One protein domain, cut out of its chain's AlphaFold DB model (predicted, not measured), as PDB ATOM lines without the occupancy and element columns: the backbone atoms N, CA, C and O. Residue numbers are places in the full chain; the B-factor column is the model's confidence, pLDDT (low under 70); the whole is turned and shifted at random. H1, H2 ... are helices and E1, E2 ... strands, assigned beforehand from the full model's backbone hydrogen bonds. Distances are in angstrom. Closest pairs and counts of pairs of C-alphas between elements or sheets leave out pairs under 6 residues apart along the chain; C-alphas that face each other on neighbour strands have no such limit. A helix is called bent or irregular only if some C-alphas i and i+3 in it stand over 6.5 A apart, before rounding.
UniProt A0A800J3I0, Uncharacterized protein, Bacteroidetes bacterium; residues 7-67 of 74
ATOM      1  N   ILE A   7     238.997 306.124 147.159       95.25
ATOM      2  CA  ILE A   7     239.917 306.920 146.350       95.25
ATOM      3  C   ILE A   7     240.353 306.056 145.174       95.25
ATOM      4  O   ILE A   7     240.669 304.878 145.342       95.25
ATOM      5  N   VAL A   8     240.384 306.632 143.976       96.69
ATOM      6  CA  VAL A   8     240.978 305.968 142.812       96.69
ATOM      7  C   VAL A   8     242.351 306.563 142.553       96.69
ATOM      8  O   VAL A   8     242.486 307.771 142.374       96.69
ATOM      9  N   GLU A   9     243.369 305.721 142.499       97.44
ATOM     10  CA  GLU A   9     244.753 306.111 142.257       97.44
ATOM     11  C   GLU A   9     245.224 305.588 140.904       97.44
ATOM     12  O   GLU A   9     244.899 304.466 140.514       97.44
ATOM     13  N   GLN A  10     246.008 306.390 140.187       97.50
ATOM     14  CA  GLN A  10     246.641 305.995 138.932       97.50
ATOM     15  C   GLN A  10     248.154 306.119 139.041       97.50
ATOM     16  O   GLN A  10     248.679 307.171 139.425       97.50
ATOM     17  N   TYR A  11     248.851 305.062 138.639       96.69
ATOM     18  CA  TYR A  11     250.301 304.948 138.700       96.69
ATOM     19  C   TYR A  11     250.898 304.761 137.311       96.69
ATOM     20  O   TYR A  11     250.372 303.995 136.514       96.69
ATOM     21  N   ARG A  12     252.038 305.400 137.042       96.12
ATOM     22  CA  ARG A  12     252.865 305.151 135.852       96.12
ATOM     23  C   ARG A  12     254.258 304.747 136.300       96.12
ATOM     24  O   ARG A  12     254.882 305.499 137.046       96.12
ATOM     25  N   ALA A  13     254.742 303.584 135.860       94.38
ATOM     26  CA  ALA A  13     256.048 303.052 136.272       94.38
ATOM     27  C   ALA A  13     256.253 303.097 137.807       94.38
ATOM     28  O   ALA A  13     257.271 303.570 138.307       94.38
ATOM     29  N   GLY A  14     255.223 302.698 138.564       93.25
ATOM     30  CA  GLY A  14     255.230 302.690 140.033       93.25
ATOM     31  C   GLY A  14     255.052 304.053 140.720       93.25
ATOM     32  O   GLY A  14     254.936 304.096 141.940       93.25
ATOM     33  N   ARG A  15     254.984 305.169 139.982       96.00
ATOM     34  CA  ARG A  15     254.800 306.517 140.551       96.00
ATOM     35  C   ARG A  15     253.346 306.963 140.483       96.00
ATOM     36  O   ARG A  15     252.735 306.861 139.422       96.00
ATOM     37  N   LEU A  16     252.818 307.503 141.581       96.25
ATOM     38  CA  LEU A  16     251.471 308.072 141.629       96.25
ATOM     39  C   LEU A  16     251.408 309.328 140.749       96.25
ATOM     40  O   LEU A  16     252.091 310.314 141.018       96.25
ATOM     41  N   VAL A  17     250.595 309.299 139.694       96.31
ATOM     42  CA  VAL A  17     250.445 310.429 138.756       96.31
ATOM     43  C   VAL A  17     249.138 311.187 138.956       96.31
ATOM     44  O   VAL A  17     249.025 312.357 138.570       96.31
ATOM     45  N   ARG A  18     248.133 310.527 139.539       96.38
ATOM     46  CA  ARG A  18     246.806 311.102 139.738       96.38
ATOM     47  C   ARG A  18     246.025 310.373 140.822       96.38
ATOM     48  O   ARG A  18     246.045 309.147 140.860       96.38
ATOM     49  N   THR A  19     245.265 311.125 141.611       97.69
ATOM     50  CA  THR A  19     244.195 310.587 142.460       97.69
ATOM     51  C   THR A  19     242.849 311.182 142.066       97.69
ATOM     52  O   THR A  19     242.781 312.300 141.543       97.69
ATOM     53  N   PHE A  20     241.782 310.434 142.316       97.38
ATOM     54  CA  PHE A  20     240.400 310.883 142.274       97.38
ATOM     55  C   PHE A  20     239.783 310.628 143.641       97.38
ATOM     56  O   PHE A  20     239.596 309.481 144.046       97.38
ATOM     57  N   GLU A  21     239.485 311.707 144.344       96.62
ATOM     58  CA  GLU A  21     238.878 311.684 145.669       96.62
ATOM     59  C   GLU A  21     237.412 312.104 145.552       96.62
ATOM     60  O   GLU A  21     237.116 313.036 144.798       96.62
ATOM     61  N   PRO A  22     236.484 311.458 146.263       95.38
ATOM     62  CA  PRO A  22     235.095 311.867 146.262       95.38
ATOM     63  C   PRO A  22     234.934 313.209 146.980       95.38
ATOM     64  O   PRO A  22     235.713 313.571 147.864       95.38
ATOM     65  N   THR A  23     233.914 313.961 146.593       94.31
ATOM     66  CA  THR A  23     233.537 315.231 147.219       94.31
ATOM     67  C   THR A  23     232.060 315.210 147.604       94.31
ATOM     68  O   THR A  23     231.304 314.330 147.193       94.31
ATOM     69  N   GLU A  24     231.640 316.200 148.387       91.94
ATOM     70  CA  GLU A  24     230.228 316.412 148.734       91.94
ATOM     71  C   GLU A  24     229.462 317.213 147.663       91.94
ATOM     72  O   GLU A  24     228.252 317.385 147.775       91.94
ATOM     73  N   ASP A  25     230.141 317.693 146.613       93.12
ATOM     74  CA  ASP A  25     229.523 318.455 145.522       93.12
ATOM     75  C   ASP A  25     228.797 317.499 144.555       93.12
ATOM     76  O   ASP A  25     229.457 316.759 143.821       93.12
ATOM     77  N   PRO A  26     227.453 317.527 144.474       90.31
ATOM     78  CA  PRO A  26     226.707 316.611 143.615       90.31
ATOM     79  C   PRO A  26     226.910 316.883 142.117       90.31
ATOM     80  O   PRO A  26     226.715 315.987 141.297       90.31
ATOM     81  N   THR A  27     227.316 318.098 141.732       94.50
ATOM     82  CA  THR A  27     227.559 318.469 140.328       94.50
ATOM     83  C   THR A  27     228.944 318.034 139.855       94.50
ATOM     84  O   THR A  27     229.135 317.690 138.685       94.50
ATOM     85  N   ARG A  28     229.925 318.025 140.765       95.75
ATOM     86  CA  ARG A  28     231.317 317.620 140.517       95.75
ATOM     87  C   ARG A  28     231.801 316.727 141.664       95.75
ATOM     88  O   ARG A  28     232.658 317.148 142.446       95.75
ATOM     89  N   PRO A  29     231.297 315.483 141.725       95.31
ATOM     90  CA  PRO A  29     231.457 314.584 142.871       95.31
ATOM     91  C   PRO A  29     232.867 314.017 143.031       95.31
ATOM     92  O   PRO A  29     233.100 313.177 143.896       95.31
ATOM     93  N   TRP A  30     233.809 314.447 142.191       97.50
ATOM     94  CA  TRP A  30     235.201 314.045 142.263       97.50
ATOM     95  C   TRP A  30     236.127 315.242 142.281       97.50
ATOM     96  O   TRP A  30     235.920 316.263 141.625       97.50
ATOM     97  N   ARG A  31     237.243 315.054 142.959       97.38
ATOM     98  CA  ARG A  31     238.391 315.931 142.985       97.38
ATOM     99  C   ARG A  31     239.569 315.162 142.419       97.38
ATOM    100  O   ARG A  31     240.038 314.201 143.015       97.38
ATOM    101  N   MET A  32     240.063 315.599 141.269       97.88
ATOM    102  CA  MET A  32     241.302 315.078 140.712       97.88
ATOM    103  C   MET A  32     242.487 315.838 141.307       97.88
ATOM    104  O   MET A  32     242.536 317.063 141.173       97.88
ATOM    105  N   ARG A  33     243.465 315.132 141.877       97.62
ATOM    106  CA  ARG A  33     244.768 315.712 142.232       97.62
ATOM    107  C   ARG A  33     245.855 315.193 141.305       97.62
ATOM    108  O   ARG A  33     245.921 314.002 141.019       97.62
ATOM    109  N   THR A  34     246.700 316.087 140.805       95.31
ATOM    110  CA  THR A  34     247.859 315.740 139.969       95.31
ATOM    111  C   THR A  34     248.886 316.863 140.039       95.31
ATOM    112  O   THR A  34     248.518 318.035 139.960       95.31
ATOM    113  N   ASN A  35     250.166 316.527 140.229       92.19
ATOM    114  CA  ASN A  35     251.274 317.491 140.317       92.19
ATOM    115  C   ASN A  35     250.984 318.692 141.247       92.19
ATOM    116  O   ASN A  35     251.188 319.844 140.870       92.19
ATOM    117  N   GLY A  36     250.420 318.432 142.434       90.56
ATOM    118  CA  GLY A  36     250.062 319.467 143.418       90.56
ATOM    119  C   GLY A  36     248.836 320.324 143.070       90.56
ATOM    120  O   GLY A  36     248.436 321.168 143.866       90.56
ATOM    121  N   LYS A  37     248.201 320.113 141.913       96.25
ATOM    122  CA  LYS A  37     246.999 320.840 141.483       96.25
ATOM    123  C   LYS A  37     245.739 320.021 141.716       96.25
ATOM    124  O   LYS A  37     245.756 318.794 141.630       96.25
ATOM    125  N   THR A  38     244.641 320.727 141.969       97.25
ATOM    126  CA  THR A  38     243.337 320.149 142.302       97.25
ATOM    127  C   THR A  38     242.278 320.610 141.305       97.25
ATOM    128  O   THR A  38     242.179 321.801 141.019       97.25
ATOM    129  N   TYR A  39     241.467 319.679 140.797       97.19
ATOM    130  CA  TYR A  39     240.433 319.962 139.802       97.19
ATOM    131  C   TYR A  39     239.112 319.256 140.139       97.19
ATOM    132  O   TYR A  39     239.096 318.028 140.212       97.19
ATOM    133  N   PRO A  40     237.989 319.983 140.272       97.50
ATOM    134  CA  PRO A  40     236.660 319.380 140.364       97.50
ATOM    135  C   PRO A  40     236.279 318.663 139.060       97.50
ATOM    136  O   PRO A  40     236.531 319.182 137.962       97.50
ATOM    137  N   ARG A  41     235.687 317.472 139.166       97.69
ATOM    138  CA  ARG A  41     235.356 316.589 138.042       97.69
ATOM    139  C   ARG A  41     234.014 315.888 138.215       97.69
ATOM    140  O   ARG A  41     233.587 315.558 139.316       97.69
ATOM    141  N   THR A  42     233.371 315.649 137.076       97.38
ATOM    142  CA  THR A  42     232.131 314.875 136.961       97.38
ATOM    143  C   THR A  42     232.427 313.375 136.892       97.38
ATOM    144  O   THR A  42     233.540 312.978 136.539       97.38
ATOM    145  N   HIS A  43     231.421 312.532 137.155       95.44
ATOM    146  CA  HIS A  43     231.534 311.075 136.986       95.44
ATOM    147  C   HIS A  43     232.008 310.682 135.583       95.44
ATOM    148  O   HIS A  43     232.990 309.956 135.451       95.44
ATOM    149  N   GLY A  44     231.349 311.196 134.539       96.62
ATOM    150  CA  GLY A  44     231.682 310.860 133.153       96.62
ATOM    151  C   GLY A  44     233.122 311.221 132.789       96.62
ATOM    152  O   GLY A  44     233.824 310.430 132.158       96.62
ATOM    153  N   TRP A  45     233.612 312.374 133.264       97.12
ATOM    154  CA  TRP A  45     235.001 312.760 133.028       97.12
ATOM    155  C   TRP A  45     235.980 311.809 133.718       97.12
ATOM    156  O   TRP A  45     236.934 311.361 133.086       97.12
ATOM    157  N   VAL A  46     235.749 311.469 134.990       96.56
ATOM    158  CA  VAL A  46     236.607 310.530 135.731       96.56
ATOM    159  C   VAL A  46     236.620 309.149 135.072       96.56
ATOM    160  O   VAL A  46     237.699 308.610 134.831       96.56
ATOM    161  N   LEU A  47     235.460 308.620 134.673       95.75
ATOM    162  CA  LEU A  47     235.367 307.336 133.970       95.75
ATOM    163  C   LEU A  47     236.151 307.338 132.655       95.75
ATOM    164  O   LEU A  47     236.899 306.397 132.403       95.75
ATOM    165  N   SER A  48     236.098 308.423 131.875       96.44
ATOM    166  CA  SER A  48     236.902 308.548 130.646       96.44
ATOM    167  C   SER A  48     238.421 308.509 130.881       96.44
ATOM    168  O   SER A  48     239.185 308.330 129.936       96.44
ATOM    169  N   LYS A  49     238.882 308.697 132.126       95.81
ATOM    170  CA  LYS A  49     240.295 308.576 132.514       95.81
ATOM    171  C   LYS A  49     240.633 307.240 133.160       95.81
ATOM    172  O   LYS A  49     241.802 306.870 133.136       95.81
ATOM    173  N   ILE A  50     239.649 306.548 133.727       95.69
ATOM    174  CA  ILE A  50     239.825 305.234 134.351       95.69
ATOM    175  C   ILE A  50     239.702 304.123 133.311       95.69
ATOM    176  O   ILE A  50     240.591 303.284 133.230       95.69
ATOM    177  N   LEU A  51     238.649 304.119 132.490       95.56
ATOM    178  CA  LEU A  51     238.356 303.004 131.581       95.56
ATOM    179  C   LEU A  51     239.528 302.646 130.646       95.56
ATOM    180  O   LEU A  51     239.855 301.464 130.573       95.56
ATOM    181  N   PRO A  52     240.253 303.604 130.028       94.50
ATOM    182  CA  PRO A  52     241.408 303.272 129.183       94.50
ATOM    183  C   PRO A  52     242.588 302.635 129.933       94.50
ATOM    184  O   PRO A  52     243.524 302.144 129.315       94.50
ATOM    185  N   THR A  53     242.585 302.684 131.266       95.25
ATOM    186  CA  THR A  53     243.655 302.130 132.110       95.25
ATOM    187  C   THR A  53     243.364 300.731 132.635       95.25
ATOM    188  O   THR A  53     244.167 300.175 133.372       95.25
ATOM    189  N   LEU A  54     242.203 300.178 132.278       93.00
ATOM    190  CA  LEU A  54     241.812 298.814 132.625       93.00
ATOM    191  C   LEU A  54     242.181 297.802 131.527       93.00
ATOM    192  O   LEU A  54     241.906 296.621 131.688       93.00
ATOM    193  N   MET A  55     242.769 298.268 130.422       94.06
ATOM    194  CA  MET A  55     243.266 297.425 129.335       94.06
ATOM    195  C   MET A  55     244.611 296.795 129.722       94.06
ATOM    196  O   MET A  55     245.424 297.451 130.379       94.06
ATOM    197  N   ASP A  56     244.864 295.563 129.275       89.50
ATOM    198  CA  ASP A  56     246.075 294.795 129.618       89.50
ATOM    199  C   ASP A  56     247.380 295.469 129.165       89.50
ATOM    200  O   ASP A  56     248.423 295.318 129.799       89.50
ATOM    201  N   ASP A  57     247.329 296.242 128.082       93.62
ATOM    202  CA  ASP A  57     248.463 296.972 127.516       93.62
ATOM    203  C   ASP A  57     248.635 298.379 128.108       93.62
ATOM    204  O   ASP A  57     249.511 299.141 127.683       93.62
ATOM    205  N   SER A  58     247.815 298.755 129.095       94.06
ATOM    206  CA  SER A  58     247.878 300.100 129.636       94.06
ATOM    207  C   SER A  58     249.196 300.343 130.378       94.06
ATOM    208  O   SER A  58     249.522 299.636 131.334       94.06
ATOM    209  N   PRO A  59     249.930 301.424 130.059       95.31
ATOM    210  CA  PRO A  59     251.111 301.816 130.825       95.31
ATOM    211  C   PRO A  59     250.751 302.428 132.190       95.31
ATOM    212  O   PRO A  59     251.642 302.870 132.926       95.31
ATOM    213  N   ILE A  60     249.453 302.539 132.498       97.12
ATOM    214  CA  ILE A  60     248.921 303.098 133.734       97.12
ATOM    215  C   ILE A  60     248.217 302.000 134.520       97.12
ATOM    216  O   ILE A  60     247.275 301.388 134.035       97.12
ATOM    217  N   THR A  61     248.612 301.825 135.776       96.00
ATOM    218  CA  THR A  61     247.902 300.955 136.715       96.00
ATOM    219  C   THR A  61     246.896 301.773 137.510       96.00
ATOM    220  O   THR A  61     247.277 302.753 138.154       96.00
ATOM    221  N   THR A  62     245.634 301.349 137.521       96.50
ATOM    222  CA  THR A  62     244.595 301.937 138.377       96.50
ATOM    223  C   THR A  62     244.348 301.074 139.612       96.50
ATOM    224  O   THR A  62     244.220 299.857 139.512       96.50
ATOM    225  N   ARG A  63     244.271 301.704 140.787       95.00
ATOM    226  CA  ARG A  63     243.955 301.065 142.072       95.00
ATOM    227  C   ARG A  63     242.773 301.761 142.734       95.00
ATOM    228  O   ARG A  63     242.629 302.975 142.631       95.00
ATOM    229  N   VAL A  64     241.945 300.986 143.429       94.06
ATOM    230  CA  VAL A  64     240.841 301.500 144.250       94.06
ATOM    231  C   VAL A  64     241.210 301.294 145.713       94.06
ATOM    232  O   VAL A  64     241.395 300.159 146.149       94.06
ATOM    233  N   VAL A  65     241.323 302.387 146.458       94.12
ATOM    234  CA  VAL A  65     241.712 302.404 147.870       94.12
ATOM    235  C   VAL A  65     240.491 302.777 148.712       94.12
ATOM    236  O   VAL A  65     239.909 303.838 148.488       94.12
ATOM    237  N   PRO A  66     240.060 301.941 149.670       91.94
ATOM    238  CA  PRO A  66     238.984 302.300 150.588       91.94
ATOM    239  C   PRO A  66     239.360 303.508 151.451       91.94
ATOM    240  O   PRO A  66     240.459 303.570 152.003       91.94
ATOM    241  N   ILE A  67     238.425 304.440 151.634       88.00
ATOM    242  CA  ILE A  67     238.530 305.477 152.661       88.00
ATOM    243  C   ILE A  67     238.174 304.798 153.981       88.00
ATOM    244  O   ILE A  67     237.006 304.697 154.354       88.00
TER     245      ILE A  67
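This is residues 7 to 67 of the 74 residues of an uncharacterized protein of Bacteroidetes bacterium (UniProt A0A800J3I0). One strongly twisted sheet of five antiparallel strands makes a wall, with a single helix, H1, packed slantwise over one face and the other face bare of named helices. The first four strands fold back and forth, each beside the one before, and after H1 the last strand, E5, returns to the far edge of the sheet beside E1. The printed part has 61 residues, with the named elements E1, E2, E3, E4, H1, E5 along the chain, and the sheet's order is E4, E3, E2, E1, E5. The class is mixed, helices and strands. The whole is compact, with a radius of gyration of the C-alphas of 11.4 A and spans of 33 by 22 by 20 A.

E2, residues 15 to 22, is the longest strand, 21.2 A from first to last C-alpha. Its neighbours are E1, residues 7 to 12, 16.8 A long, which begins at C-alpha 7 at (239.917, 306.920, 146.350), and E3, residues 30 to 34, 13.0 A long. The edge strands are E4, residues 37 to 41, 12.9 A long, and E5, residues 60 to 66, 19.6 A long, which ends at C-alpha 66 at (238.984, 302.300, 150.588). H1, residues 43 to 53, is 15.8 A long and begins at C-alpha 43 at (231.534, 311.075, 136.986); it is neither bent nor irregular, but only just: C-alphas 49 and 52 are 6.4 A apart.

E1 to E4 form a meander, each strand the antiparallel neighbour of the one before, with hairpins E1 and E2, E2 and E3, E3 and E4. Between E2 and E1, at 162 degrees, N 10 and O 18 are within hydrogen-bond range at 2.8 A. Between E3 and E2, at 160 degrees, N 31 and O 21 are 2.7 A apart. Between E4 and E3, at 153 degrees, N 32 and O 39 are 2.8 A apart. On the other side of E1, E5 is antiparallel to it at 155 degrees, with N 9 and O 63 at 2.8 A. E4 and E5 are apart. H1 is on one face of the sheet, making two layers, a helix layer and a sheet layer, at a height over the sheet of 9.0 A. It lies over E1 and, only just, over E3, with 3 of its C-alphas falling there, and runs slantwise to the strands, at 38 degrees to E1 on the local plane. The closest C-alphas of H1 and E5 are those of Thr 53 and Ile 60, 5.6 A apart. In H1, 5 of 7 O i to N i+4 pairs are within hydrogen-bond range.

The two C-alphas farthest apart, those of Glu 24 and Asp 57, are 34.1 A apart. The printed part has no cut and no long link. Its mean pLDDT is 95.3, and no printed residue is under 70.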